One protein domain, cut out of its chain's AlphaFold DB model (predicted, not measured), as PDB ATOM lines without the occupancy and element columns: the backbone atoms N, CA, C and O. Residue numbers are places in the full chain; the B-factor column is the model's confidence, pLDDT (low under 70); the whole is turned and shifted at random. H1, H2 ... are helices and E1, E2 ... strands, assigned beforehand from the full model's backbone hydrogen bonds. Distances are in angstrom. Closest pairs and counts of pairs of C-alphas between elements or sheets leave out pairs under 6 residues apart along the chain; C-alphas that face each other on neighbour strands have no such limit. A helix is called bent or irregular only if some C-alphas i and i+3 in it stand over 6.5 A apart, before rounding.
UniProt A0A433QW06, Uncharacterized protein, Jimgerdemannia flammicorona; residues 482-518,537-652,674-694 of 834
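AT A GLANCE: This is residues 482 to 518, 537 to 652 and 674 to 694 of the 834 residues of an uncharacterized protein of Jimgerdemannia flammicorona (UniProt A0A433QW06). Two lobes lie end to end along the longest axis, joined by the long link of residues 568 to 582. In the first lobe, H1 lies between H2 and H7, with the hairpin of E1 and E2 beside it and H3 close by; in the second, H4, H5 and H6 cross one another, and the hairpin of E3 and E4 makes the far end. The printed part has 174 residues, with seven named helices and four named strands in the order H1 H2 H3 E1 E2 H4 H5 E3 E4 H6 H7. The class is mixed, helices and strands, and each two-stranded sheet is antiparallel. The whole is compact, with a radius of gyration of the C-alphas of 17.0 A and spans of 49 by 33 by 32 A.

IN THESE COORDINATES: H1, residues 482 to 493, begins at C-alpha (-45.986, 3.115, -26.091) and is 17.5 A long. H2 is residues 503 to 511. H3, residues 537 to 546, is 16.3 A long and only just irregular, with C-alphas 537 and 540 6.6 A apart. E1 is residues 551 to 555 and E2 563 to 567. H4, residues 583 to 593, and H5, residues 600 to 611, are each 15.6 A long. E3 is residues 621 to 625, E4 628 to 632 and H6 635 to 644. H7, residues 687 to 694, ends at C-alpha (-35.203, 6.134, -32.933).

HOW THE PARTS SIT: H1 touches H2 with residues 487 to 491 alone, about perpendicular at 90 degrees; the closest C-alphas, of Met 491 and Tyr 507, are 6.7 A apart. H1 touches H7 with residues 485 to 490 alone, closest at Leu 486 and Ala 687, 6.8 A between C-alphas. H1 and H3 are close but not clearly touching, closest at the C-alphas of Arg 485 and Leu 546, 6.4 A. E1 and E2 form a hairpin, with N 554 and O 564 2.8 A apart. H4 touches H6 at 83 degrees, about perpendicular, closest at the C-alphas of Arg 587 and Ala 642, 5.9 A. H5 touches H4, closest at the C-alphas of Leu 593 and Leu 606, 6.7 A, and H6, closest at those of Pro 600 and Ala 636, 5.3 A. In the hairpin of E3 and E4, N 623 and O 630 are 2.9 A apart; E3 and H6 are near each other. Every O i to N i+4 pair is within hydrogen-bond range in H2, H4, H5 and H6; the counts are 6 of 8 in H1, 3 of 4 in H7 and 2 of 6 in H3, where 5 of 7 O i to N i+3 pairs are.

THE WHOLE: The C-alphas farthest apart, of Asn 627 and Lys 692, are 51.4 A apart. Residues 519 to 536 and 653 to 673 are not printed, with C-alpha gaps of 18.3 A and 20.1 A. Of the links printed whole, E2 to H4 is long. The mean pLDDT of the printed part is 80.1; 43 residues are under 70, among them 537 to 544, 570 to 577 and 674 to 691.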
ATOM      1  N   GLU A 482     -47.355   3.088 -26.650       78.81
ATOM      2  CA  GLU A 482     -45.986   3.115 -26.091       78.81
ATOM      3  C   GLU A 482     -45.742   1.893 -25.189       78.81
ATOM      4  O   GLU A 482     -44.726   1.209 -25.322       78.81
ATOM      5  N   MET A 483     -46.689   1.569 -24.304       78.19
ATOM      6  CA  MET A 483     -46.582   0.423 -23.395       78.19
ATOM      7  C   MET A 483     -46.629  -0.922 -24.140       78.19
ATOM      8  O   MET A 483     -45.930  -1.873 -23.780       78.19
ATOM      9  N   THR A 484     -47.396  -1.007 -25.233       82.12
ATOM     10  CA  THR A 484     -47.404  -2.184 -26.116       82.12
ATOM     11  C   THR A 484     -46.081  -2.325 -26.872       82.12
ATOM     12  O   THR A 484     -45.507  -3.414 -26.880       82.12
ATOM     13  N   ARG A 485     -45.538  -1.231 -27.424       85.62
ATOM     14  CA  ARG A 485     -44.205  -1.175 -28.053       85.62
ATOM     15  C   ARG A 485     -43.095  -1.561 -27.070       85.62
ATOM     16  O   ARG A 485     -42.187  -2.303 -27.441       85.62
ATOM     17  N   LEU A 486     -43.195  -1.137 -25.808       82.38
ATOM     18  CA  LEU A 486     -42.262  -1.509 -24.740       82.38
ATOM     19  C   LEU A 486     -42.313  -3.014 -24.445       82.38
ATOM     20  O   LEU A 486     -41.269  -3.664 -24.429       82.38
ATOM     21  N   ARG A 487     -43.513  -3.593 -24.290       84.12
ATOM     22  CA  ARG A 487     -43.693  -5.052 -24.149       84.12
ATOM     23  C   ARG A 487     -43.134  -5.817 -25.353       84.12
ATOM     24  O   ARG A 487     -42.480  -6.842 -25.167       84.12
ATOM     25  N   ILE A 488     -43.338  -5.310 -26.567       88.00
ATOM     26  CA  ILE A 488     -42.792  -5.881 -27.806       88.00
ATOM     27  C   ILE A 488     -41.255  -5.899 -27.789       88.00
ATOM     28  O   ILE A 488     -40.659  -6.951 -28.004       88.00
ATOM     29  N   VAL A 489     -40.602  -4.776 -27.476       86.12
ATOM     30  CA  VAL A 489     -39.131  -4.697 -27.368       86.12
ATOM     31  C   VAL A 489     -38.605  -5.659 -26.304       86.12
ATOM     32  O   VAL A 489     -37.640  -6.384 -26.541       86.12
ATOM     33  N   LYS A 490     -39.285  -5.739 -25.159       84.25
ATOM     34  CA  LYS A 490     -38.905  -6.617 -24.049       84.25
ATOM     35  C   LYS A 490     -39.061  -8.115 -24.332       84.25
ATOM     36  O   LYS A 490     -38.431  -8.916 -23.652       84.25
ATOM     37  N   MET A 491     -39.785  -8.538 -25.374       86.38
ATOM     38  CA  MET A 491     -39.736  -9.946 -25.822       86.38
ATOM     39  C   MET A 491     -38.313 -10.378 -26.218       86.38
ATOM     40  O   MET A 491     -37.962 -11.547 -26.075       86.38
ATOM     41  N   PHE A 492     -37.469  -9.434 -26.644       86.31
ATOM     42  CA  PHE A 492     -36.082  -9.684 -27.042       86.31
ATOM     43  C   PHE A 492     -35.077  -9.664 -25.864       86.31
ATOM     44  O   PHE A 492     -33.863  -9.713 -26.073       86.31
ATOM     45  N   GLU A 493     -35.571  -9.641 -24.619       81.75
ATOM     46  CA  GLU A 493     -34.818 -10.023 -23.408       81.75
ATOM     47  C   GLU A 493     -34.558 -11.546 -23.355       81.75
ATOM     48  O   GLU A 493     -33.530 -11.999 -22.845       81.75
ATOM     49  N   ASP A 494     -35.486 -12.341 -23.907       79.06
ATOM     50  CA  ASP A 494     -35.467 -13.810 -23.838       79.06
ATOM     51  C   ASP A 494     -34.996 -14.468 -25.137       79.06
ATOM     52  O   ASP A 494     -34.400 -15.547 -25.102       79.06
ATOM     53  N   VAL A 495     -35.278 -13.839 -26.284       89.00
ATOM     54  CA  VAL A 495     -35.048 -14.411 -27.618       89.00
ATOM     55  C   VAL A 495     -34.413 -13.426 -28.595       89.00
ATOM     56  O   VAL A 495     -34.591 -12.214 -28.507       89.00
ATOM     57  N   LEU A 496     -33.692 -13.960 -29.575       89.88
ATOM     58  CA  LEU A 496     -33.048 -13.192 -30.633       89.88
ATOM     59  C   LEU A 496     -33.980 -12.958 -31.829       89.88
ATOM     60  O   LEU A 496     -33.980 -11.859 -32.388       89.88
ATOM     61  N   PHE A 497     -34.793 -13.953 -32.193       93.25
ATOM     62  CA  PHE A 497     -35.646 -13.917 -33.378       93.25
ATOM     63  C   PHE A 497     -37.065 -14.417 -33.093       93.25
ATOM     64  O   PHE A 497     -37.278 -15.404 -32.386       93.25
ATOM     65  N   VAL A 498     -38.045 -13.745 -33.697       92.06
ATOM     66  CA  VAL A 498     -39.476 -14.070 -33.589       92.06
ATOM     67  C   VAL A 498     -40.071 -14.084 -34.997       92.06
ATOM     68  O   VAL A 498     -39.980 -13.083 -35.701       92.06
ATOM     69  N   THR A 499     -40.666 -15.189 -35.456       90.12
ATOM     70  CA  THR A 499     -41.416 -15.182 -36.732       90.12
ATOM     71  C   THR A 499     -42.747 -14.456 -36.564       90.12
ATOM     72  O   THR A 499     -43.328 -14.499 -35.479       90.12
ATOM     73  N   GLY A 500     -43.282 -13.874 -37.643       84.25
ATOM     74  CA  GLY A 500     -44.628 -13.276 -37.642       84.25
ATOM     75  C   GLY A 500     -45.704 -14.167 -36.984       84.25
ATOM     76  O   GLY A 500     -46.305 -13.734 -36.003       84.25
ATOM     77  N   PRO A 501     -45.888 -15.433 -37.416       81.81
ATOM     78  CA  PRO A 501     -46.843 -16.356 -36.788       81.81
ATOM     79  C   PRO A 501     -46.549 -16.680 -35.313       81.81
ATOM     80  O   PRO A 501     -47.472 -16.889 -34.532       81.81
ATOM     81  N   SER A 502     -45.277 -16.699 -34.896       84.06
ATOM     82  CA  SER A 502     -44.902 -16.963 -33.496       84.06
ATOM     83  C   SER A 502     -45.116 -15.779 -32.551       84.06
ATOM     84  O   SER A 502     -45.082 -15.958 -31.334       84.06
ATOM     85  N   PHE A 503     -45.321 -14.569 -33.079       86.12
ATOM     86  CA  PHE A 503     -45.251 -13.331 -32.303       86.12
ATOM     87  C   PHE A 503     -46.262 -13.293 -31.150       86.12
ATOM     88  O   PHE A 503     -45.897 -12.997 -30.012       86.12
ATOM     89  N   GLN A 504     -47.505 -13.703 -31.420       84.31
ATOM     90  CA  GLN A 504     -48.553 -13.853 -30.405       84.31
ATOM     91  C   GLN A 504     -48.182 -14.887 -29.331       84.31
ATOM     92  O   GLN A 504     -48.415 -14.652 -28.148       84.31
ATOM     93  N   VAL A 505     -47.566 -16.010 -29.723       82.81
ATOM     94  CA  VAL A 505     -47.156 -17.089 -28.807       82.81
ATOM     95  C   VAL A 505     -46.027 -16.626 -27.887       82.81
ATOM     96  O   VAL A 505     -46.088 -16.863 -26.683       82.81
ATOM     97  N   HIS A 506     -45.024 -15.922 -28.419       83.88
ATOM     98  CA  HIS A 506     -43.951 -15.331 -27.615       83.88
ATOM     99  C   HIS A 506     -44.487 -14.245 -26.664       83.88
ATOM    100  O   HIS A 506     -44.141 -14.256 -25.483       83.88
ATOM    101  N   TYR A 507     -45.367 -13.354 -27.137       86.56
ATOM    102  CA  TYR A 507     -45.980 -12.306 -26.309       86.56
ATOM    103  C   TYR A 507     -46.817 -12.916 -25.171       86.56
ATOM    104  O   TYR A 507     -46.601 -12.591 -24.003       86.56
ATOM    105  N   ARG A 508     -47.705 -13.872 -25.488       83.94
ATOM    106  CA  ARG A 508     -48.527 -14.593 -24.500       83.94
ATOM    107  C   ARG A 508     -47.669 -15.360 -23.497       83.94
ATOM    108  O   ARG A 508     -47.968 -15.337 -22.309       83.94
ATOM    109  N   ARG A 509     -46.592 -16.013 -23.946       78.69
ATOM    110  CA  ARG A 509     -45.682 -16.759 -23.061       78.69
ATOM    111  C   ARG A 509     -44.901 -15.850 -22.109       78.69
ATOM    112  O   ARG A 509     -44.625 -16.285 -20.998       78.69
ATOM    113  N   LYS A 510     -44.548 -14.624 -22.517       81.62
ATOM    114  CA  LYS A 510     -43.820 -13.678 -21.655       81.62
ATOM    115  C   LYS A 510     -44.730 -12.904 -20.695       81.62
ATOM    116  O   LYS A 510     -44.317 -12.640 -19.573       81.62
ATOM    117  N   TYR A 511     -45.946 -12.544 -21.115       82.19
ATOM    118  CA  TYR A 511     -46.828 -11.644 -20.351       82.19
ATOM    119  C   TYR A 511     -48.123 -12.279 -19.831       82.19
ATOM    120  O   TYR A 511     -48.940 -11.578 -19.243       82.19
ATOM    121  N   GLY A 512     -48.380 -13.562 -20.097       76.69
ATOM    122  CA  GLY A 512     -49.629 -14.260 -19.744       76.69
ATOM    123  C   GLY A 512     -50.875 -13.820 -20.535       76.69
ATOM    124  O   GLY A 512     -51.875 -14.535 -20.554       76.69
ATOM    125  N   VAL A 513     -50.813 -12.674 -21.218       77.69
ATOM    126  CA  VAL A 513     -51.925 -12.013 -21.916       77.69
ATOM    127  C   VAL A 513     -51.801 -12.197 -23.428       77.69
ATOM    128  O   VAL A 513     -50.720 -12.042 -23.993       77.69
ATOM    129  N   GLU A 514     -52.907 -12.498 -24.111       79.06
ATOM    130  CA  GLU A 514     -52.927 -12.539 -25.577       79.06
ATOM    131  C   GLU A 514     -52.814 -11.140 -26.192       79.06
ATOM    132  O   GLU A 514     -53.474 -10.191 -25.763       79.06
ATOM    133  N   MET A 515     -52.005 -11.012 -27.247       78.12
ATOM    134  CA  MET A 515     -51.876  -9.760 -27.989       78.12
ATOM    135  C   MET A 515     -53.109  -9.542 -28.877       78.12
ATOM    136  O   MET A 515     -53.135  -9.941 -30.040       78.12
ATOM    137  N   LYS A 516     -54.141  -8.899 -28.323       73.25
ATOM    138  CA  LYS A 516     -55.349  -8.528 -29.067       73.25
ATOM    139  C   LYS A 516     -55.021  -7.392 -30.036       73.25
ATOM    140  O   LYS A 516     -54.728  -6.273 -29.622       73.25
ATOM    141  N   PHE A 517     -55.062  -7.685 -31.333       66.00
ATOM    142  CA  PHE A 517     -54.873  -6.691 -32.388       66.00
ATOM    143  C   PHE A 517     -56.112  -5.792 -32.435       66.00
ATOM    144  O   PHE A 517     -57.173  -6.201 -32.906       66.00
ATOM    145  N   VAL A 518     -55.994  -4.575 -31.893       43.28
ATOM    146  CA  VAL A 518     -57.103  -3.614 -31.799       43.28
ATOM    147  C   VAL A 518     -57.362  -2.986 -33.169       43.28
ATOM    148  O   VAL A 518     -56.907  -1.892 -33.486       43.28
ATOM    149  N   GLY A 537     -49.348 -12.489 -45.540       42.97
ATOM    150  CA  GLY A 537     -49.480 -11.405 -46.519       42.97
ATOM    151  C   GLY A 537     -50.009 -10.090 -45.933       42.97
ATOM    152  O   GLY A 537     -49.368  -9.052 -46.077       42.97
ATOM    153  N   GLY A 538     -51.173 -10.121 -45.273       47.16
ATOM    154  CA  GLY A 538     -51.848  -8.913 -44.781       47.16
ATOM    155  C   GLY A 538     -51.416  -8.471 -43.378       47.16
ATOM    156  O   GLY A 538     -51.267  -7.276 -43.117       47.16
ATOM    157  N   GLY A 539     -51.170  -9.423 -42.471       54.03
ATOM    158  CA  GLY A 539     -50.934  -9.138 -41.049       54.03
ATOM    159  C   GLY A 539     -49.668  -8.323 -40.766       54.03
ATOM    160  O   GLY A 539     -49.638  -7.531 -39.820       54.03
ATOM    161  N   MET A 540     -48.639  -8.451 -41.612       56.16
ATOM    162  CA  MET A 540     -47.383  -7.706 -41.470       56.16
ATOM    163  C   MET A 540     -47.569  -6.182 -41.557       56.16
ATOM    164  O   MET A 540     -46.915  -5.465 -40.808       56.16
ATOM    165  N   ASN A 541     -48.505  -5.688 -42.374       60.44
ATOM    166  CA  ASN A 541     -48.727  -4.245 -42.559       60.44
ATOM    167  C   ASN A 541     -49.384  -3.572 -41.337       60.44
ATOM    168  O   ASN A 541     -49.208  -2.377 -41.108       60.44
ATOM    169  N   HIS A 542     -50.126  -4.332 -40.525       62.78
ATOM    170  CA  HIS A 542     -50.629  -3.852 -39.234       62.78
ATOM    171  C   HIS A 542     -49.576  -4.001 -38.131       62.78
ATOM    172  O   HIS A 542     -49.449  -3.122 -37.277       62.78
ATOM    173  N   LEU A 543     -48.768  -5.068 -38.184       68.25
ATOM    174  CA  LEU A 543     -47.602  -5.219 -37.316       68.25
ATOM    175  C   LEU A 543     -46.621  -4.051 -37.482       68.25
ATOM    176  O   LEU A 543     -46.211  -3.507 -36.469       68.25
ATOM    177  N   THR A 544     -46.302  -3.582 -38.693       69.69
ATOM    178  CA  THR A 544     -45.343  -2.473 -38.902       69.69
ATOM    179  C   THR A 544     -45.707  -1.149 -38.220       69.69
ATOM    180  O   THR A 544     -44.814  -0.342 -37.991       69.69
ATOM    181  N   ASN A 545     -46.970  -0.929 -37.839       73.94
ATOM    182  CA  ASN A 545     -47.383   0.263 -37.081       73.94
ATOM    183  C   ASN A 545     -47.240   0.070 -35.553       73.94
ATOM    184  O   ASN A 545     -47.017   1.027 -34.803       73.94
ATOM    185  N   LEU A 546     -47.368  -1.183 -35.095       77.62
ATOM    186  CA  LEU A 546     -47.250  -1.613 -33.696       77.62
ATOM    187  C   LEU A 546     -45.801  -1.938 -33.297       77.62
ATOM    188  O   LEU A 546     -45.424  -1.756 -32.141       77.62
ATOM    189  N   LEU A 547     -44.999  -2.430 -34.242       82.25
ATOM    190  CA  LEU A 547     -43.576  -2.696 -34.081       82.25
ATOM    191  C   LEU A 547     -42.830  -1.355 -33.998       82.25
ATOM    192  O   LEU A 547     -42.931  -0.547 -34.922       82.25
ATOM    193  N   PRO A 548     -42.067  -1.086 -32.927       82.38
ATOM    194  CA  PRO A 548     -41.201   0.081 -32.898       82.38
ATOM    195  C   PRO A 548     -40.061  -0.067 -33.912       82.38
ATOM    196  O   PRO A 548     -39.593  -1.170 -34.193       82.38
ATOM    197  N   THR A 549     -39.565   1.065 -34.411       82.88
ATOM    198  CA  THR A 549     -38.497   1.176 -35.430       82.88
ATOM    199  C   THR A 549     -37.150   0.567 -35.014       82.88
ATOM    200  O   THR A 549     -36.240   0.413 -35.829       82.88
ATOM    201  N   THR A 550     -37.025   0.163 -33.750       82.50
ATOM    202  CA  THR A 550     -35.910  -0.622 -33.211       82.50
ATOM    203  C   THR A 550     -36.026  -2.126 -33.482       82.50
ATOM    204  O   THR A 550     -35.202  -2.886 -32.973       82.50
ATOM    205  N   LEU A 551     -37.020  -2.564 -34.263       88.38
ATOM    206  CA  LEU A 551     -37.113  -3.910 -34.822       88.38
ATOM    207  C   LEU A 551     -36.994  -3.888 -36.352       88.38
ATOM    208  O   LEU A 551     -37.733  -3.175 -37.029       88.38
ATOM    209  N   THR A 552     -36.119  -4.730 -36.901       89.31
ATOM    210  CA  THR A 552     -35.981  -4.960 -38.344       89.31
ATOM    211  C   THR A 552     -36.589  -6.300 -38.772       89.31
ATOM    212  O   THR A 552     -36.447  -7.306 -38.066       89.31
ATOM    213  N   PRO A 553     -37.238  -6.356 -39.954       90.06
ATOM    214  CA  PRO A 553     -37.621  -7.608 -40.590       90.06
ATOM    215  C   PRO A 553     -36.408  -8.251 -41.278       90.06
ATOM    216  O   PRO A 553     -35.941  -7.792 -42.320       90.06
ATOM    217  N   LEU A 554     -35.923  -9.349 -40.710       90.94
ATOM    218  CA  LEU A 554     -34.907 -10.218 -41.293       90.94
ATOM    219  C   LEU A 554     -35.579 -11.273 -42.189       90.94
ATOM    220  O   LEU A 554     -36.559 -11.913 -41.797       90.94
ATOM    221  N   ARG A 555     -35.046 -11.481 -43.398       90.19
ATOM    222  CA  ARG A 555     -35.502 -12.515 -44.344       90.19
ATOM    223  C   ARG A 555     -34.352 -13.464 -44.661       90.19
ATOM    224  O   ARG A 555     -33.280 -13.014 -45.050       90.19
ATOM    225  N   HIS A 556     -34.588 -14.767 -44.536       88.06
ATOM    226  CA  HIS A 556     -33.622 -15.787 -44.945       88.06
ATOM    227  C   HIS A 556     -33.642 -15.941 -46.478       88.06
ATOM    228  O   HIS A 556     -34.733 -16.103 -47.034       88.06
ATOM    229  N   PRO A 557     -32.491 -15.964 -47.179       87.50
ATOM    230  CA  PRO A 557     -32.442 -15.953 -48.647       87.50
ATOM    231  C   PRO A 557     -33.215 -17.121 -49.281       87.50
ATOM    232  O   PRO A 557     -34.077 -16.910 -50.129       87.50
ATOM    233  N   THR A 558     -32.998 -18.350 -48.803       87.38
ATOM    234  CA  THR A 558     -33.690 -19.564 -49.289       87.38
ATOM    235  C   THR A 558     -35.138 -19.707 -48.792       87.38
ATOM    236  O   THR A 558     -35.872 -20.556 -49.285       87.38
ATOM    237  N   TYR A 559     -35.570 -18.900 -47.814       84.56
ATOM    238  CA  TYR A 559     -36.886 -19.010 -47.166       84.56
ATOM    239  C   TYR A 559     -37.576 -17.641 -47.125       84.56
ATOM    240  O   TYR A 559     -38.042 -17.196 -46.078       84.56
ATOM    241  N   ALA A 560     -37.641 -16.966 -48.276       76.88
ATOM    242  CA  ALA A 560     -38.090 -15.575 -48.414       76.88
ATOM    243  C   ALA A 560     -39.519 -15.280 -47.897       76.88
ATOM    244  O   ALA A 560     -39.845 -14.123 -47.607       76.88
ATOM    245  N   THR A 561     -40.358 -16.315 -47.757       80.75
ATOM    246  CA  THR A 561     -41.693 -16.273 -47.130       80.75
ATOM    247  C   THR A 561     -41.646 -16.144 -45.603       80.75
ATOM    248  O   THR A 561     -42.585 -15.635 -44.998       80.75
ATOM    249  N   THR A 562     -40.558 -16.583 -44.964       82.94
ATOM    250  CA  THR A 562     -40.383 -16.539 -43.509       82.94
ATOM    251  C   THR A 562     -39.768 -15.204 -43.104       82.94
ATOM    252  O   THR A 562     -38.550 -15.028 -43.120       82.94
ATOM    253  N   VAL A 563     -40.627 -14.255 -42.726       86.94
ATOM    254  CA  VAL A 563     -40.199 -13.000 -42.095       86.94
ATOM    255  C   VAL A 563     -39.967 -13.236 -40.604       86.94
ATOM    256  O   VAL A 563     -40.870 -13.653 -39.868       86.94
ATOM    257  N   LEU A 564     -38.742 -12.953 -40.173       92.06
ATOM    258  CA  LEU A 564     -38.297 -12.949 -38.785       92.06
ATOM    259  C   LEU A 564     -38.138 -11.499 -38.324       92.06
ATOM    260  O   LEU A 564     -37.768 -10.630 -39.104       92.06
ATOM    261  N   LEU A 565     -38.408 -11.235 -37.055       92.69
ATOM    262  CA  LEU A 565     -38.196  -9.942 -36.415       92.69
ATOM    263  C   LEU A 565     -37.007 -10.053 -35.463       92.69
ATOM    264  O   LEU A 565     -36.873 -11.053 -34.757       92.69
ATOM    265  N   THR A 566     -36.156  -9.031 -35.462       91.94
ATOM    266  CA  THR A 566     -34.952  -8.912 -34.629       91.94
ATOM    267  C   THR A 566     -34.754  -7.457 -34.203       91.94
ATOM    268  O   THR A 566     -35.285  -6.561 -34.849       91.94
ATOM    269  N   LEU A 567     -33.981  -7.201 -33.144       87.81
ATOM    270  CA  LEU A 567     -33.563  -5.838 -32.790       87.81
ATOM    271  C   LEU A 567     -32.630  -5.260 -33.867       87.81
ATOM    272  O   LEU A 567     -31.661  -5.915 -34.251       87.81
ATOM    273  N   THR A 568     -32.909  -4.027 -34.308       82.06
ATOM    274  CA  THR A 568     -32.148  -3.292 -35.341       82.06
ATOM    275  C   THR A 568     -30.697  -3.050 -34.930       82.06
ATOM    276  O   THR A 568     -29.796  -3.060 -35.762       82.06
ATOM    277  N   GLN A 569     -30.478  -2.817 -33.635       76.00
ATOM    278  CA  GLN A 569     -29.165  -2.646 -33.031       76.00
ATOM    279  C   GLN A 569     -29.001  -3.694 -31.935       76.00
ATOM    280  O   GLN A 569     -29.677  -3.648 -30.906       76.00
ATOM    281  N   ARG A 570     -28.082  -4.632 -32.154       66.31
ATOM    282  CA  ARG A 570     -27.472  -5.428 -31.089       66.31
ATOM    283  C   ARG A 570     -26.013  -5.015 -30.957       66.31
ATOM    284  O   ARG A 570     -25.380  -4.773 -31.986       66.31
ATOM    285  N   PRO A 571     -25.460  -4.952 -29.736       59.34
ATOM    286  CA  PRO A 571     -24.018  -4.941 -29.568       59.34
ATOM    287  C   PRO A 571     -23.415  -6.159 -30.282       59.34
ATOM    288  O   PRO A 571     -24.040  -7.226 -30.273       59.34
ATOM    289  N   PRO A 572     -22.243  -6.020 -30.923       54.38
ATOM    290  CA  PRO A 572     -21.572  -7.156 -31.530       54.38
ATOM    291  C   PRO A 572     -21.241  -8.172 -30.434       54.38
ATOM    292  O   PRO A 572     -20.591  -7.846 -29.439       54.38
ATOM    293  N   LEU A 573     -21.710  -9.405 -30.615       61.88
ATOM    294  CA  LEU A 573     -21.298 -10.530 -29.782       61.88
ATOM    295  C   LEU A 573     -19.786 -10.772 -29.978       61.88
ATOM    296  O   LEU A 573     -19.261 -10.490 -31.060       61.88
ATOM    297  N   PRO A 574     -19.063 -11.244 -28.943       61.47
ATOM    298  CA  PRO A 574     -17.622 -11.449 -29.041       61.47
ATOM    299  C   PRO A 574     -17.308 -12.440 -30.174       61.47
ATOM    300  O   PRO A 574     -18.047 -13.418 -30.333       61.47
ATOM    301  N   PRO A 575     -16.239 -12.196 -30.958       61.81
ATOM    302  CA  PRO A 575     -15.942 -12.965 -32.162       61.81
ATOM    303  C   PRO A 575     -15.767 -14.453 -31.852       61.81
ATOM    304  O   PRO A 575     -15.305 -14.833 -30.771       61.81
ATOM    305  N   THR A 576     -16.128 -15.303 -32.811       61.66
ATOM    306  CA  THR A 576     -16.081 -16.755 -32.646       61.66
ATOM    307  C   THR A 576     -14.659 -17.243 -32.411       61.66
ATOM    308  O   THR A 576     -13.781 -17.173 -33.270       61.66
ATOM    309  N   SER A 577     -14.425 -17.783 -31.217       66.75
ATOM    310  CA  SER A 577     -13.222 -18.553 -30.931       66.75
ATOM    311  C   SER A 577     -13.218 -19.832 -31.764       66.75
ATOM    312  O   SER A 577     -14.220 -20.541 -31.801       66.75
ATOM    313  N   THR A 578     -12.060 -20.215 -32.299       79.81
ATOM    314  CA  THR A 578     -11.828 -21.530 -32.935       79.81
ATOM    315  C   THR A 578     -11.931 -22.721 -31.964       79.81
ATOM    316  O   THR A 578     -11.764 -23.872 -32.361       79.81
ATOM    317  N   ILE A 579     -12.192 -22.453 -30.682       87.56
ATOM    318  CA  ILE A 579     -12.390 -23.431 -29.614       87.56
ATOM    319  C   ILE A 579     -13.851 -23.928 -29.654       87.56
ATOM    320  O   ILE A 579     -14.755 -23.088 -29.673       87.56
ATOM    321  N   PRO A 580     -14.111 -25.252 -29.606       91.38
ATOM    322  CA  PRO A 580     -15.461 -25.801 -29.493       91.38
ATOM    323  C   PRO A 580     -16.248 -25.200 -28.325       91.38
ATOM    324  O   PRO A 580     -15.770 -25.134 -27.191       91.38
ATOM    325  N   ILE A 581     -17.485 -24.795 -28.597       91.31
ATOM    326  CA  ILE A 581     -18.350 -24.124 -27.631       91.31
ATOM    327  C   ILE A 581     -18.867 -25.164 -26.621       91.31
ATOM    328  O   ILE A 581     -19.353 -26.226 -27.036       91.31
ATOM    329  N   PRO A 582     -18.796 -24.892 -25.300       92.50
ATOM    330  CA  PRO A 582     -19.321 -25.788 -24.276       92.50
ATOM    331  C   PRO A 582     -20.796 -26.138 -24.492       92.50
ATOM    332  O   PRO A 582     -21.606 -25.288 -24.858       92.50
ATOM    333  N   LEU A 583     -21.160 -27.390 -24.201       92.19
ATOM    334  CA  LEU A 583     -22.492 -27.937 -24.477       92.19
ATOM    335  C   LEU A 583     -23.641 -27.097 -23.892       92.19
ATOM    336  O   LEU A 583     -24.645 -26.868 -24.569       92.19
ATOM    337  N   TYR A 584     -23.492 -26.637 -22.646       89.12
ATOM    338  CA  TYR A 584     -24.504 -25.815 -21.976       89.12
ATOM    339  C   TYR A 584     -24.691 -24.475 -22.701       89.12
ATOM    340  O   TYR A 584     -25.822 -24.099 -22.999       89.12
ATOM    341  N   LEU A 585     -23.591 -23.809 -23.069       88.50
ATOM    342  CA  LEU A 585     -23.594 -22.532 -23.774       88.50
ATOM    343  C   LEU A 585     -24.197 -22.685 -25.173       88.50
ATOM    344  O   LEU A 585     -25.041 -21.885 -25.574       88.50
ATOM    345  N   LEU A 586     -23.841 -23.746 -25.902       92.44
ATOM    346  CA  LEU A 586     -24.405 -24.016 -27.224       92.44
ATOM    347  C   LEU A 586     -25.927 -24.250 -27.160       92.44
ATOM    348  O   LEU A 586     -26.663 -23.729 -28.002       92.44
ATOM    349  N   ARG A 587     -26.419 -24.961 -26.132       91.44
ATOM    350  CA  ARG A 587     -27.862 -25.172 -25.906       91.44
ATOM    351  C   ARG A 587     -28.566 -23.877 -25.491       91.44
ATOM    352  O   ARG A 587     -29.606 -23.562 -26.068       91.44
ATOM    353  N   SER A 588     -27.990 -23.097 -24.576       85.94
ATOM    354  CA  SER A 588     -28.507 -21.778 -24.181       85.94
ATOM    355  C   SER A 588     -28.613 -20.821 -25.371       85.94
ATOM    356  O   SER A 588     -29.645 -20.171 -25.541       85.94
ATOM    357  N   ARG A 589     -27.588 -20.771 -26.235       89.69
ATOM    358  CA  ARG A 589     -27.591 -19.978 -27.475       89.69
ATOM    359  C   ARG A 589     -28.689 -20.433 -28.441       89.69
ATOM    360  O   ARG A 589     -29.492 -19.609 -28.867       89.69
ATOM    361  N   LEU A 590     -28.787 -21.736 -28.726       92.62
ATOM    362  CA  LEU A 590     -29.822 -22.291 -29.610       92.62
ATOM    363  C   LEU A 590     -31.246 -21.980 -29.121       92.62
ATOM    364  O   LEU A 590     -32.081 -21.528 -29.904       92.62
ATOM    365  N   LEU A 591     -31.542 -22.232 -27.842       89.69
ATOM    366  CA  LEU A 591     -32.885 -22.023 -27.282       89.69
ATOM    367  C   LEU A 591     -33.273 -20.536 -27.247       89.69
ATOM    368  O   LEU A 591     -34.459 -20.210 -27.309       89.69
ATOM    369  N   ARG A 592     -32.278 -19.639 -27.229       87.25
ATOM    370  CA  ARG A 592     -32.446 -18.188 -27.369       87.25
ATOM    371  C   ARG A 592     -32.588 -17.711 -28.816       87.25
ATOM    372  O   ARG A 592     -33.010 -16.577 -28.998       87.25
ATOM    373  N   LEU A 593     -32.317 -18.521 -29.847       90.75
ATOM    374  CA  LEU A 593     -32.561 -18.101 -31.235       90.75
ATOM    375  C   LEU A 593     -34.052 -17.877 -31.491       90.75
ATOM    376  O   LEU A 593     -34.454 -16.772 -31.837       90.75
ATOM    377  N   CYS A 594     -34.867 -18.918 -31.308       86.94
ATOM    378  CA  CYS A 594     -36.318 -18.867 -31.461       86.94
ATOM    379  C   CYS A 594     -36.972 -20.047 -30.722       86.94
ATOM    380  O   CYS A 594     -36.511 -21.191 -30.832       86.94
ATOM    381  N   LEU A 595     -38.069 -19.781 -30.003       80.19
ATOM    382  CA  LEU A 595     -38.801 -20.790 -29.224       80.19
ATOM    383  C   LEU A 595     -39.708 -21.673 -30.095       80.19
ATOM    384  O   LEU A 595     -40.071 -22.768 -29.674       80.19
ATOM    385  N   CYS A 596     -40.073 -21.222 -31.297       81.25
ATOM    386  CA  CYS A 596     -40.896 -21.997 -32.224       81.25
ATOM    387  C   CYS A 596     -40.087 -23.015 -33.038       81.25
ATOM    388  O   CYS A 596     -38.889 -22.849 -33.281       81.25
ATOM    389  N   SER A 597     -40.777 -24.059 -33.505       84.00
ATOM    390  CA  SER A 597     -40.238 -25.217 -34.235       84.00
ATOM    391  C   SER A 597     -39.749 -24.896 -35.658       84.00
ATOM    392  O   SER A 597     -40.232 -25.449 -36.640       84.00
ATOM    393  N   LEU A 598     -38.766 -24.002 -35.774       89.19
ATOM    394  CA  LEU A 598     -37.993 -23.780 -36.995       89.19
ATOM    395  C   LEU A 598     -37.188 -25.033 -37.369       89.19
ATOM    396  O   LEU A 598     -36.760 -25.782 -36.482       89.19
ATOM    397  N   ARG A 599     -36.948 -25.214 -38.674       93.56
ATOM    398  CA  ARG A 599     -36.053 -26.245 -39.223       93.56
ATOM    399  C   ARG A 599     -34.610 -26.059 -38.707       93.56
ATOM    400  O   ARG A 599     -34.209 -24.917 -38.477       93.56
ATOM    401  N   PRO A 600     -33.803 -27.132 -38.574       95.25
ATOM    402  CA  PRO A 600     -32.421 -27.012 -38.110       95.25
ATOM    403  C   PRO A 600     -31.517 -26.157 -39.005       95.25
ATOM    404  O   PRO A 600     -30.676 -25.443 -38.482       95.25
ATOM    405  N   ASP A 601     -31.696 -26.183 -40.327       94.81
ATOM    406  CA  ASP A 601     -30.909 -25.379 -41.275       94.81
ATOM    407  C   ASP A 601     -31.173 -23.872 -41.130       94.81
ATOM    408  O   ASP A 601     -30.235 -23.094 -40.980       94.81
ATOM    409  N   LEU A 602     -32.442 -23.467 -41.045       94.06
ATOM    410  CA  LEU A 602     -32.822 -22.092 -40.705       94.06
ATOM    411  C   LEU A 602     -32.291 -21.672 -39.319       94.06
ATOM    412  O   LEU A 602     -31.934 -20.514 -39.122       94.06
ATOM    413  N   LEU A 603     -32.209 -22.598 -38.357       94.62
ATOM    414  CA  LEU A 603     -31.602 -22.329 -37.049       94.62
ATOM    415  C   LEU A 603     -30.077 -22.228 -37.093       94.62
ATOM    416  O   LEU A 603     -29.535 -21.521 -36.254       94.62
ATOM    417  N   LEU A 604     -29.400 -22.894 -38.033       95.25
ATOM    418  CA  LEU A 604     -27.960 -22.718 -38.233       95.25
ATOM    419  C   LEU A 604     -27.696 -21.312 -38.773       95.25
ATOM    420  O   LEU A 604     -27.011 -20.539 -38.125       95.25
ATOM    421  N   TRP A 605     -28.393 -20.911 -39.838       94.81
ATOM    422  CA  TRP A 605     -28.275 -19.555 -40.385       94.81
ATOM    423  C   TRP A 605     -28.596 -18.454 -39.359       94.81
ATOM    424  O   TRP A 605     -27.930 -17.422 -39.321       94.81
ATOM    425  N   LEU A 606     -29.595 -18.668 -38.493       93.50
ATOM    426  CA  LEU A 606     -29.879 -17.761 -37.375       93.50
ATOM    427  C   LEU A 606     -28.811 -17.805 -36.272       93.50
ATOM    428  O   LEU A 606     -28.614 -16.793 -35.601       93.50
ATOM    429  N   TYR A 607     -28.144 -18.945 -36.071       93.50
ATOM    430  CA  TYR A 607     -26.988 -19.051 -35.187       93.50
ATOM    431  C   TYR A 607     -25.839 -18.211 -35.734       93.50
ATOM    432  O   TYR A 607     -25.404 -17.290 -35.052       93.50
ATOM    433  N   ASP A 608     -25.424 -18.471 -36.972       91.81
ATOM    434  CA  ASP A 608     -24.279 -17.825 -37.614       91.81
ATOM    435  C   ASP A 608     -24.501 -16.303 -37.722       91.81
ATOM    436  O   ASP A 608     -23.630 -15.507 -37.372       91.81
ATOM    437  N   HIS A 609     -25.720 -15.872 -38.078       89.75
ATOM    438  CA  HIS A 609     -26.087 -14.452 -38.151       89.75
ATOM    439  C   HIS A 609     -26.108 -13.727 -36.789       89.75
ATOM    440  O   HIS A 609     -25.965 -12.506 -36.751       89.75
ATOM    441  N   ALA A 610     -26.304 -14.437 -35.672       89.00
ATOM    442  CA  ALA A 610     -26.314 -13.834 -34.336       89.00
ATOM    443  C   ALA A 610     -24.976 -13.959 -33.599       89.00
ATOM    444  O   ALA A 610     -24.536 -13.013 -32.954       89.00
ATOM    445  N   TYR A 611     -24.366 -15.140 -33.653       87.06
ATOM    446  CA  TYR A 611     -23.242 -15.559 -32.821       87.06
ATOM    447  C   TYR A 611     -21.930 -15.724 -33.595       87.06
ATOM    448  O   TYR A 611     -20.913 -15.967 -32.947       87.06
ATOM    449  N   GLY A 612     -21.950 -15.595 -34.927       89.44
ATOM    450  CA  GLY A 612     -20.857 -15.976 -35.823       89.44
ATOM    451  C   GLY A 612     -20.823 -17.482 -36.107       89.44
ATOM    452  O   GLY A 612     -21.447 -18.272 -35.393       89.44
ATOM    453  N   ASP A 613     -20.082 -17.856 -37.151       91.75
ATOM    454  CA  ASP A 613     -20.006 -19.225 -37.678       91.75
ATOM    455  C   ASP A 613     -19.660 -20.263 -36.598       91.75
ATOM    456  O   ASP A 613     -18.698 -20.114 -35.834       91.75
ATOM    457  N   LEU A 614     -20.428 -21.353 -36.555       92.06
ATOM    458  CA  LEU A 614     -20.175 -22.455 -35.629       92.06
ATOM    459  C   LEU A 614     -18.837 -23.169 -35.955       92.06
ATOM    460  O   LEU A 614     -18.636 -23.551 -37.108       92.06
ATOM    461  N   PRO A 615     -17.934 -23.419 -34.978       91.81
ATOM    462  CA  PRO A 615     -16.639 -24.049 -35.257       91.81
ATOM    463  C   PRO A 615     -16.769 -25.420 -35.939       91.81
ATOM    464  O   PRO A 615     -17.531 -26.269 -35.481       91.81
ATOM    465  N   GLU A 616     -15.970 -25.688 -36.979       90.75
ATOM    466  CA  GLU A 616     -16.012 -26.963 -37.726       90.75
ATOM    467  C   GLU A 616     -15.821 -28.195 -36.818       90.75
ATOM    468  O   GLU A 616     -16.425 -29.246 -37.024       90.75
ATOM    469  N   CYS A 617     -15.017 -28.045 -35.762       93.56
ATOM    470  CA  CYS A 617     -14.719 -29.059 -34.751       93.56
ATOM    471  C   CYS A 617     -15.746 -29.143 -33.599       93.56
ATOM    472  O   CYS A 617     -15.490 -29.812 -32.598       93.56
ATOM    473  N   GLN A 618     -16.905 -28.480 -33.708       95.19
ATOM    474  CA  GLN A 618     -17.961 -28.496 -32.686       95.19
ATOM    475  C   GLN A 618     -18.618 -29.876 -32.495       95.19
ATOM    476  O   GLN A 618     -19.134 -30.168 -31.412       95.19
ATOM    477  N   PHE A 619     -18.616 -30.704 -33.543       96.12
ATOM    478  CA  PHE A 619     -19.198 -32.046 -33.566       96.12
ATOM    479  C   PHE A 619     -18.142 -33.088 -33.990       96.12
ATOM    480  O   PHE A 619     -17.247 -32.754 -34.765       96.12
ATOM    481  N   PRO A 620     -18.245 -34.355 -33.543       96.75
ATOM    482  CA  PRO A 620     -19.286 -34.912 -32.676       96.75
ATOM    483  C   PRO A 620     -19.122 -34.510 -31.203       96.75
ATOM    484  O   PRO A 620     -18.011 -34.338 -30.711       96.75
ATOM    485  N   MET A 621     -20.237 -34.413 -30.473       96.44
ATOM    486  CA  MET A 621     -20.244 -34.107 -29.037       96.44
ATOM    487  C   MET A 621     -21.137 -35.074 -28.249       96.44
ATOM    488  O   MET A 621     -22.101 -35.617 -28.783       96.44
ATOM    489  N   SER A 622     -20.820 -35.294 -26.972       96.50
ATOM    490  CA  SER A 622     -21.587 -36.172 -26.079       96.50
ATOM    491  C   SER A 622     -22.579 -35.358 -25.246       96.50
ATOM    492  O   SER A 622     -22.169 -34.490 -24.476       96.50
ATOM    493  N   CYS A 623     -23.871 -35.664 -25.364       95.50
ATOM    494  CA  CYS A 623     -24.962 -34.958 -24.692       95.50
ATOM    495  C   CYS A 623     -25.651 -35.833 -23.626       95.50
ATOM    496  O   CYS A 623     -25.839 -37.029 -23.861       95.50
ATOM    497  N   PRO A 624     -26.074 -35.285 -22.469       92.75
ATOM    498  CA  PRO A 624     -26.796 -36.042 -21.451       92.75
ATOM    499  C   PRO A 624     -28.231 -36.368 -21.891       92.75
ATOM    500  O   PRO A 624     -28.865 -35.633 -22.646       92.75
ATOM    501  N   SER A 625     -28.751 -37.483 -21.396       91.62
ATOM    502  CA  SER A 625     -30.082 -38.022 -21.671       91.62
ATOM    503  C   SER A 625     -30.574 -38.804 -20.448       91.62
ATOM    504  O   SER A 625     -29.776 -39.211 -19.605       91.62
ATOM    505  N   SER A 626     -31.879 -39.080 -20.361       87.69
ATOM    506  CA  SER A 626     -32.449 -39.937 -19.305       87.69
ATOM    507  C   SER A 626     -31.818 -41.334 -19.262       87.69
ATOM    508  O   SER A 626     -31.795 -41.972 -18.215       87.69
ATOM    509  N   ASN A 627     -31.290 -41.793 -20.401       90.50
ATOM    510  CA  ASN A 627     -30.753 -43.140 -20.592       90.50
ATOM    511  C   ASN A 627     -29.208 -43.153 -20.675       90.50
ATOM    512  O   ASN A 627     -28.635 -44.083 -21.236       90.50
ATOM    513  N   GLY A 628     -28.530 -42.117 -20.161       92.31
ATOM    514  CA  GLY A 628     -27.068 -41.978 -20.194       92.31
ATOM    515  C   GLY A 628     -26.600 -40.853 -21.122       92.31
ATOM    516  O   GLY A 628     -27.136 -39.750 -21.077       92.31
ATOM    517  N   SER A 629     -25.590 -41.108 -21.956       93.81
ATOM    518  CA  SER A 629     -25.041 -40.131 -22.910       93.81
ATOM    519  C   SER A 629     -25.360 -40.498 -24.360       93.81
ATOM    520  O   SER A 629     -25.090 -41.621 -24.786       93.81
ATOM    521  N   VAL A 630     -25.866 -39.542 -25.139       96.12
ATOM    522  CA  VAL A 630     -26.135 -39.674 -26.578       96.12
ATOM    523  C   VAL A 630     -25.090 -38.884 -27.362       96.12
ATOM    524  O   VAL A 630     -24.893 -37.696 -27.111       96.12
ATOM    525  N   TRP A 631     -24.447 -39.525 -28.338       97.00
ATOM    526  CA  TRP A 631     -23.542 -38.844 -29.264       97.00
ATOM    527  C   TRP A 631     -24.324 -38.088 -30.340       97.00
ATOM    528  O   TRP A 631     -25.183 -38.642 -31.028       97.00
ATOM    529  N   VAL A 632     -24.010 -36.804 -30.474       97.06
ATOM    530  CA  VAL A 632     -24.605 -35.860 -31.413       97.06
ATOM    531  C   VAL A 632     -23.558 -35.517 -32.466       97.06
ATOM    532  O   VAL A 632     -22.570 -34.844 -32.180       97.06
ATOM    533  N   ASN A 633     -23.775 -35.999 -33.690       97.31
ATOM    534  CA  ASN A 633     -22.770 -35.960 -34.759       97.31
ATOM    535  C   ASN A 633     -22.901 -34.748 -35.695       97.31
ATOM    536  O   ASN A 633     -22.053 -34.558 -36.559       97.31
ATOM    537  N   ASN A 634     -23.974 -33.961 -35.576       97.00
ATOM    538  CA  ASN A 634     -24.224 -32.776 -36.396       97.00
ATOM    539  C   ASN A 634     -25.272 -31.852 -35.755       97.00
ATOM    540  O   ASN A 634     -25.984 -32.229 -34.818       97.00
ATOM    541  N   TRP A 635     -25.421 -30.660 -36.334       96.81
ATOM    542  CA  TRP A 635     -26.372 -29.640 -35.897       96.81
ATOM    543  C   TRP A 635     -27.842 -30.097 -35.896       96.81
ATOM    544  O   TRP A 635     -28.585 -29.755 -34.982       96.81
ATOM    545  N   ALA A 636     -28.289 -30.912 -36.858       96.94
ATOM    546  CA  ALA A 636     -29.680 -31.376 -36.891       96.94
ATOM    547  C   ALA A 636     -30.007 -32.322 -35.719       96.94
ATOM    548  O   ALA A 636     -31.053 -32.183 -35.078       96.94
ATOM    549  N   MET A 637     -29.081 -33.227 -35.381       97.12
ATOM    550  CA  MET A 637     -29.160 -34.038 -34.161       97.12
ATOM    551  C   MET A 637     -29.116 -33.158 -32.903       97.12
ATOM    552  O   MET A 637     -29.876 -33.403 -31.966       97.12
ATOM    553  N   PHE A 638     -28.281 -32.114 -32.895       96.69
ATOM    554  CA  PHE A 638     -28.164 -31.185 -31.771       96.69
ATOM    555  C   PHE A 638     -29.464 -30.425 -31.504       96.69
ATOM    556  O   PHE A 638     -29.949 -30.420 -30.375       96.69
ATOM    557  N   VAL A 639     -30.071 -29.847 -32.547       95.81
ATOM    558  CA  VAL A 639     -31.350 -29.127 -32.463       95.81
ATOM    559  C   VAL A 639     -32.469 -30.034 -31.954       95.81
ATOM    560  O   VAL A 639     -33.275 -29.601 -31.129       95.81
ATOM    561  N   SER A 640     -32.503 -31.293 -32.405       94.75
ATOM    562  CA  SER A 640     -33.467 -32.288 -31.927       94.75
ATOM    563  C   SER A 640     -33.259 -32.620 -30.446       94.75
ATOM    564  O   SER A 640     -34.203 -32.550 -29.661       94.75
ATOM    565  N   TRP A 641     -32.025 -32.918 -30.026       95.00
ATOM    566  CA  TRP A 641     -31.714 -33.206 -28.624       95.00
ATOM    567  C   TRP A 641     -32.038 -32.014 -27.708       95.00
ATOM    568  O   TRP A 641     -32.826 -32.142 -26.771       95.00
ATOM    569  N   ALA A 642     -31.494 -30.836 -28.015       92.94
ATOM    570  CA  ALA A 642     -31.529 -29.664 -27.144       92.94
ATOM    571  C   ALA A 642     -32.941 -29.108 -26.893       92.94
ATOM    572  O   ALA A 642     -33.157 -28.455 -25.869       92.94
ATOM    573  N   ARG A 643     -33.881 -29.359 -27.818       89.88
ATOM    574  CA  ARG A 643     -35.303 -28.978 -27.716       89.88
ATOM    575  C   ARG A 643     -36.192 -30.045 -27.075       89.88
ATOM    576  O   ARG A 643     -37.238 -29.693 -26.540       89.88
ATOM    577  N   ASN A 644     -35.796 -31.319 -27.125       89.62
ATOM    578  CA  ASN A 644     -36.491 -32.399 -26.417       89.62
ATOM    579  C   ASN A 644     -36.061 -32.496 -24.942       89.62
ATOM    580  O   ASN A 644     -36.858 -32.906 -24.097       89.62
ATOM    581  N   ASP A 645     -34.831 -32.086 -24.618       81.62
ATOM    582  CA  ASP A 645     -34.364 -31.930 -23.241       81.62
ATOM    583  C   ASP A 645     -35.168 -30.834 -22.511       81.62
ATOM    584  O   ASP A 645     -35.072 -29.643 -22.825       81.62
ATOM    585  N   ARG A 646     -35.957 -31.259 -21.516       74.62
ATOM    586  CA  ARG A 646     -36.815 -30.402 -20.680       74.62
ATOM    587  C   ARG A 646     -36.090 -29.749 -19.499       74.62
ATOM    588  O   ARG A 646     -36.731 -29.012 -18.754       74.62
ATOM    589  N   SER A 647     -34.801 -30.022 -19.282       72.81
ATOM    590  CA  SER A 647     -34.057 -29.417 -18.172       72.81
ATOM    591  C   SER A 647     -34.028 -27.882 -18.298       72.81
ATOM    592  O   SER A 647     -33.813 -27.371 -19.406       72.81
ATOM    593  N   PRO A 648     -34.261 -27.129 -17.207       61.97
ATOM    594  CA  PRO A 648     -34.262 -25.671 -17.251       61.97
ATOM    595  C   PRO A 648     -32.857 -25.142 -17.560       61.97
ATOM    596  O   PRO A 648     -31.867 -25.616 -17.007       61.97
ATOM    597  N   TYR A 649     -32.779 -24.140 -18.433       59.09
ATOM    598  CA  TYR A 649     -31.541 -23.438 -18.767       59.09
ATOM    599  C   TYR A 649     -31.470 -22.100 -18.023       59.09
ATOM    600  O   TYR A 649     -32.479 -21.412 -17.863       59.09
ATOM    601  N   ALA A 650     -30.273 -21.731 -17.566       48.19
ATOM    602  CA  ALA A 650     -30.044 -20.461 -16.887       48.19
ATOM    603  C   ALA A 650     -30.205 -19.261 -17.842       48.19
ATOM    604  O   ALA A 650     -30.120 -19.380 -19.069       48.19
ATOM    605  N   ALA A 651     -30.403 -18.069 -17.274       45.94
ATOM    606  CA  ALA A 651     -30.266 -16.840 -18.041       45.94
ATOM    607  C   ALA A 651     -28.793 -16.635 -18.437       45.94
ATOM    608  O   ALA A 651     -27.909 -16.766 -17.596       45.94
ATOM    609  N   LEU A 652     -28.534 -16.263 -19.697       40.94
ATOM    610  CA  LEU A 652     -27.176 -16.072 -20.246       40.94
ATOM    611  C   LEU A 652     -26.364 -14.996 -19.486       40.94
ATOM    612  O   LEU A 652     -25.144 -14.968 -19.546       40.94
ATOM    613  N   PRO A 674     -36.781   2.604 -16.897       57.62
ATOM    614  CA  PRO A 674     -36.978   1.171 -17.123       57.62
ATOM    615  C   PRO A 674     -35.789   0.547 -17.878       57.62
ATOM    616  O   PRO A 674     -35.828   0.329 -19.093       57.62
ATOM    617  N   TRP A 675     -34.722   0.240 -17.137       49.66
ATOM    618  CA  TRP A 675     -33.565  -0.523 -17.619       49.66
ATOM    619  C   TRP A 675     -33.927  -1.970 -17.978       49.66
ATOM    620  O   TRP A 675     -34.936  -2.520 -17.535       49.66
ATOM    621  N   THR A 676     -33.158  -2.563 -18.890       51.66
ATOM    622  CA  THR A 676     -33.477  -3.823 -19.581       51.66
ATOM    623  C   THR A 676     -32.194  -4.477 -20.102       51.66
ATOM    624  O   THR A 676     -31.238  -3.774 -20.427       51.66
ATOM    625  N   TRP A 677     -32.155  -5.808 -20.181       54.22
ATOM    626  CA  TRP A 677     -31.033  -6.577 -20.735       54.22
ATOM    627  C   TRP A 677     -31.496  -7.312 -22.004       54.22
ATOM    628  O   TRP A 677     -32.452  -8.079 -21.937       54.22
ATOM    629  N   PHE A 678     -30.853  -7.100 -23.155       56.88
ATOM    630  CA  PHE A 678     -31.284  -7.663 -24.446       56.88
ATOM    631  C   PHE A 678     -30.332  -8.756 -24.906       56.88
ATOM    632  O   PHE A 678     -29.139  -8.492 -24.963       56.88
ATOM    633  N   VAL A 679     -30.814  -9.945 -25.300       51.59
ATOM    634  CA  VAL A 679     -29.921 -11.086 -25.601       51.59
ATOM    635  C   VAL A 679     -28.779 -10.683 -26.544       51.59
ATOM    636  O   VAL A 679     -29.016 -10.287 -27.685       51.59
ATOM    637  N   GLY A 680     -27.545 -10.798 -26.046       50.31
ATOM    638  CA  GLY A 680     -26.322 -10.394 -26.745       50.31
ATOM    639  C   GLY A 680     -25.762  -9.016 -26.365       50.31
ATOM    640  O   GLY A 680     -24.674  -8.682 -26.820       50.31
ATOM    641  N   SER A 681     -26.431  -8.226 -25.516       46.97
ATOM    642  CA  SER A 681     -25.887  -6.964 -24.999       46.97
ATOM    643  C   SER A 681     -24.968  -7.185 -23.798       46.97
ATOM    644  O   SER A 681     -25.365  -7.816 -22.821       46.97
ATOM    645  N   ALA A 682     -23.773  -6.590 -23.828       43.06
ATOM    646  CA  ALA A 682     -22.807  -6.588 -22.722       43.06
ATOM    647  C   ALA A 682     -23.140  -5.548 -21.623       43.06
ATOM    648  O   ALA A 682     -22.251  -4.927 -21.049       43.06
ATOM    649  N   GLY A 683     -24.427  -5.294 -21.367       50.94
ATOM    650  CA  GLY A 683     -24.860  -4.242 -20.450       50.94
ATOM    651  C   GLY A 683     -26.365  -3.986 -20.460       50.94
ATOM    652  O   GLY A 683     -27.099  -4.497 -21.317       50.94
ATOM    653  N   ARG A 684     -26.805  -3.167 -19.498       48.59
ATOM    654  CA  ARG A 684     -28.187  -2.686 -19.359       48.59
ATOM    655  C   ARG A 684     -28.445  -1.536 -20.325       48.59
ATOM    656  O   ARG A 684     -27.644  -0.616 -20.427       48.59
ATOM    657  N   VAL A 685     -29.612  -1.539 -20.956       52.84
ATOM    658  CA  VAL A 685     -30.087  -0.464 -21.832       52.84
ATOM    659  C   VAL A 685     -31.484  -0.042 -21.375       52.84
ATOM    660  O   VAL A 685     -32.323  -0.884 -21.067       52.84
ATOM    661  N   CYS A 686     -31.757   1.259 -21.287       61.66
ATOM    662  CA  CYS A 686     -33.083   1.756 -20.920       61.66
ATOM    663  C   CYS A 686     -34.052   1.558 -22.092       61.66
ATOM    664  O   CYS A 686     -33.933   2.226 -23.119       61.66
ATOM    665  N   ALA A 687     -35.024   0.651 -21.955       61.12
ATOM    666  CA  ALA A 687     -35.915   0.290 -23.058       61.12
ATOM    667  C   ALA A 687     -36.814   1.462 -23.503       61.12
ATOM    668  O   ALA A 687     -37.144   1.570 -24.680       61.12
ATOM    669  N   ALA A 688     -37.126   2.407 -22.606       62.41
ATOM    670  CA  ALA A 688     -37.786   3.659 -22.982       62.41
ATOM    671  C   ALA A 688     -36.878   4.586 -23.819       62.41
ATOM    672  O   ALA A 688     -37.359   5.230 -24.749       62.41
ATOM    673  N   LYS A 689     -35.561   4.621 -23.554       64.44
ATOM    674  CA  LYS A 689     -34.592   5.347 -24.400       64.44
ATOM    675  C   LYS A 689     -34.380   4.656 -25.749       64.44
ATOM    676  O   LYS A 689     -34.212   5.354 -26.741       64.44
ATOM    677  N   VAL A 690     -34.467   3.323 -25.812       63.97
ATOM    678  CA  VAL A 690     -34.476   2.565 -27.080       63.97
ATOM    679  C   VAL A 690     -35.669   2.980 -27.944       63.97
ATOM    680  O   VAL A 690     -35.469   3.344 -29.097       63.97
ATOM    681  N   LEU A 691     -36.883   3.025 -27.380       66.06
ATOM    682  CA  LEU A 691     -38.079   3.481 -28.104       66.06
ATOM    683  C   LEU A 691     -37.979   4.940 -28.586       66.06
ATOM    684  O   LEU A 691     -38.325   5.228 -29.726       66.06
ATOM    685  N   LYS A 692     -37.518   5.864 -27.731       70.12
ATOM    686  CA  LYS A 692     -37.530   7.310 -28.040       70.12
ATOM    687  C   LYS A 692     -36.329   7.767 -28.876       70.12
ATOM    688  O   LYS A 692     -36.442   8.718 -29.647       70.12
ATOM    689  N   GLY A 693     -35.193   7.076 -28.775       56.38
ATOM    690  CA  GLY A 693     -33.965   7.400 -29.504       56.38
ATOM    691  C   GLY A 693     -34.048   7.184 -31.019       56.38
ATOM    692  O   GLY A 693     -33.280   7.799 -31.757       56.38
ATOM    693  N   SER A 694     -34.980   6.354 -31.499       50.78
ATOM    694  CA  SER A 694     -35.203   6.134 -32.933       50.78
ATOM    695  C   SER A 694     -36.209   7.110 -33.559       50.78
ATOM    696  O   SER A 694     -36.074   7.437 -34.737       50.78
TER     697      SER A 694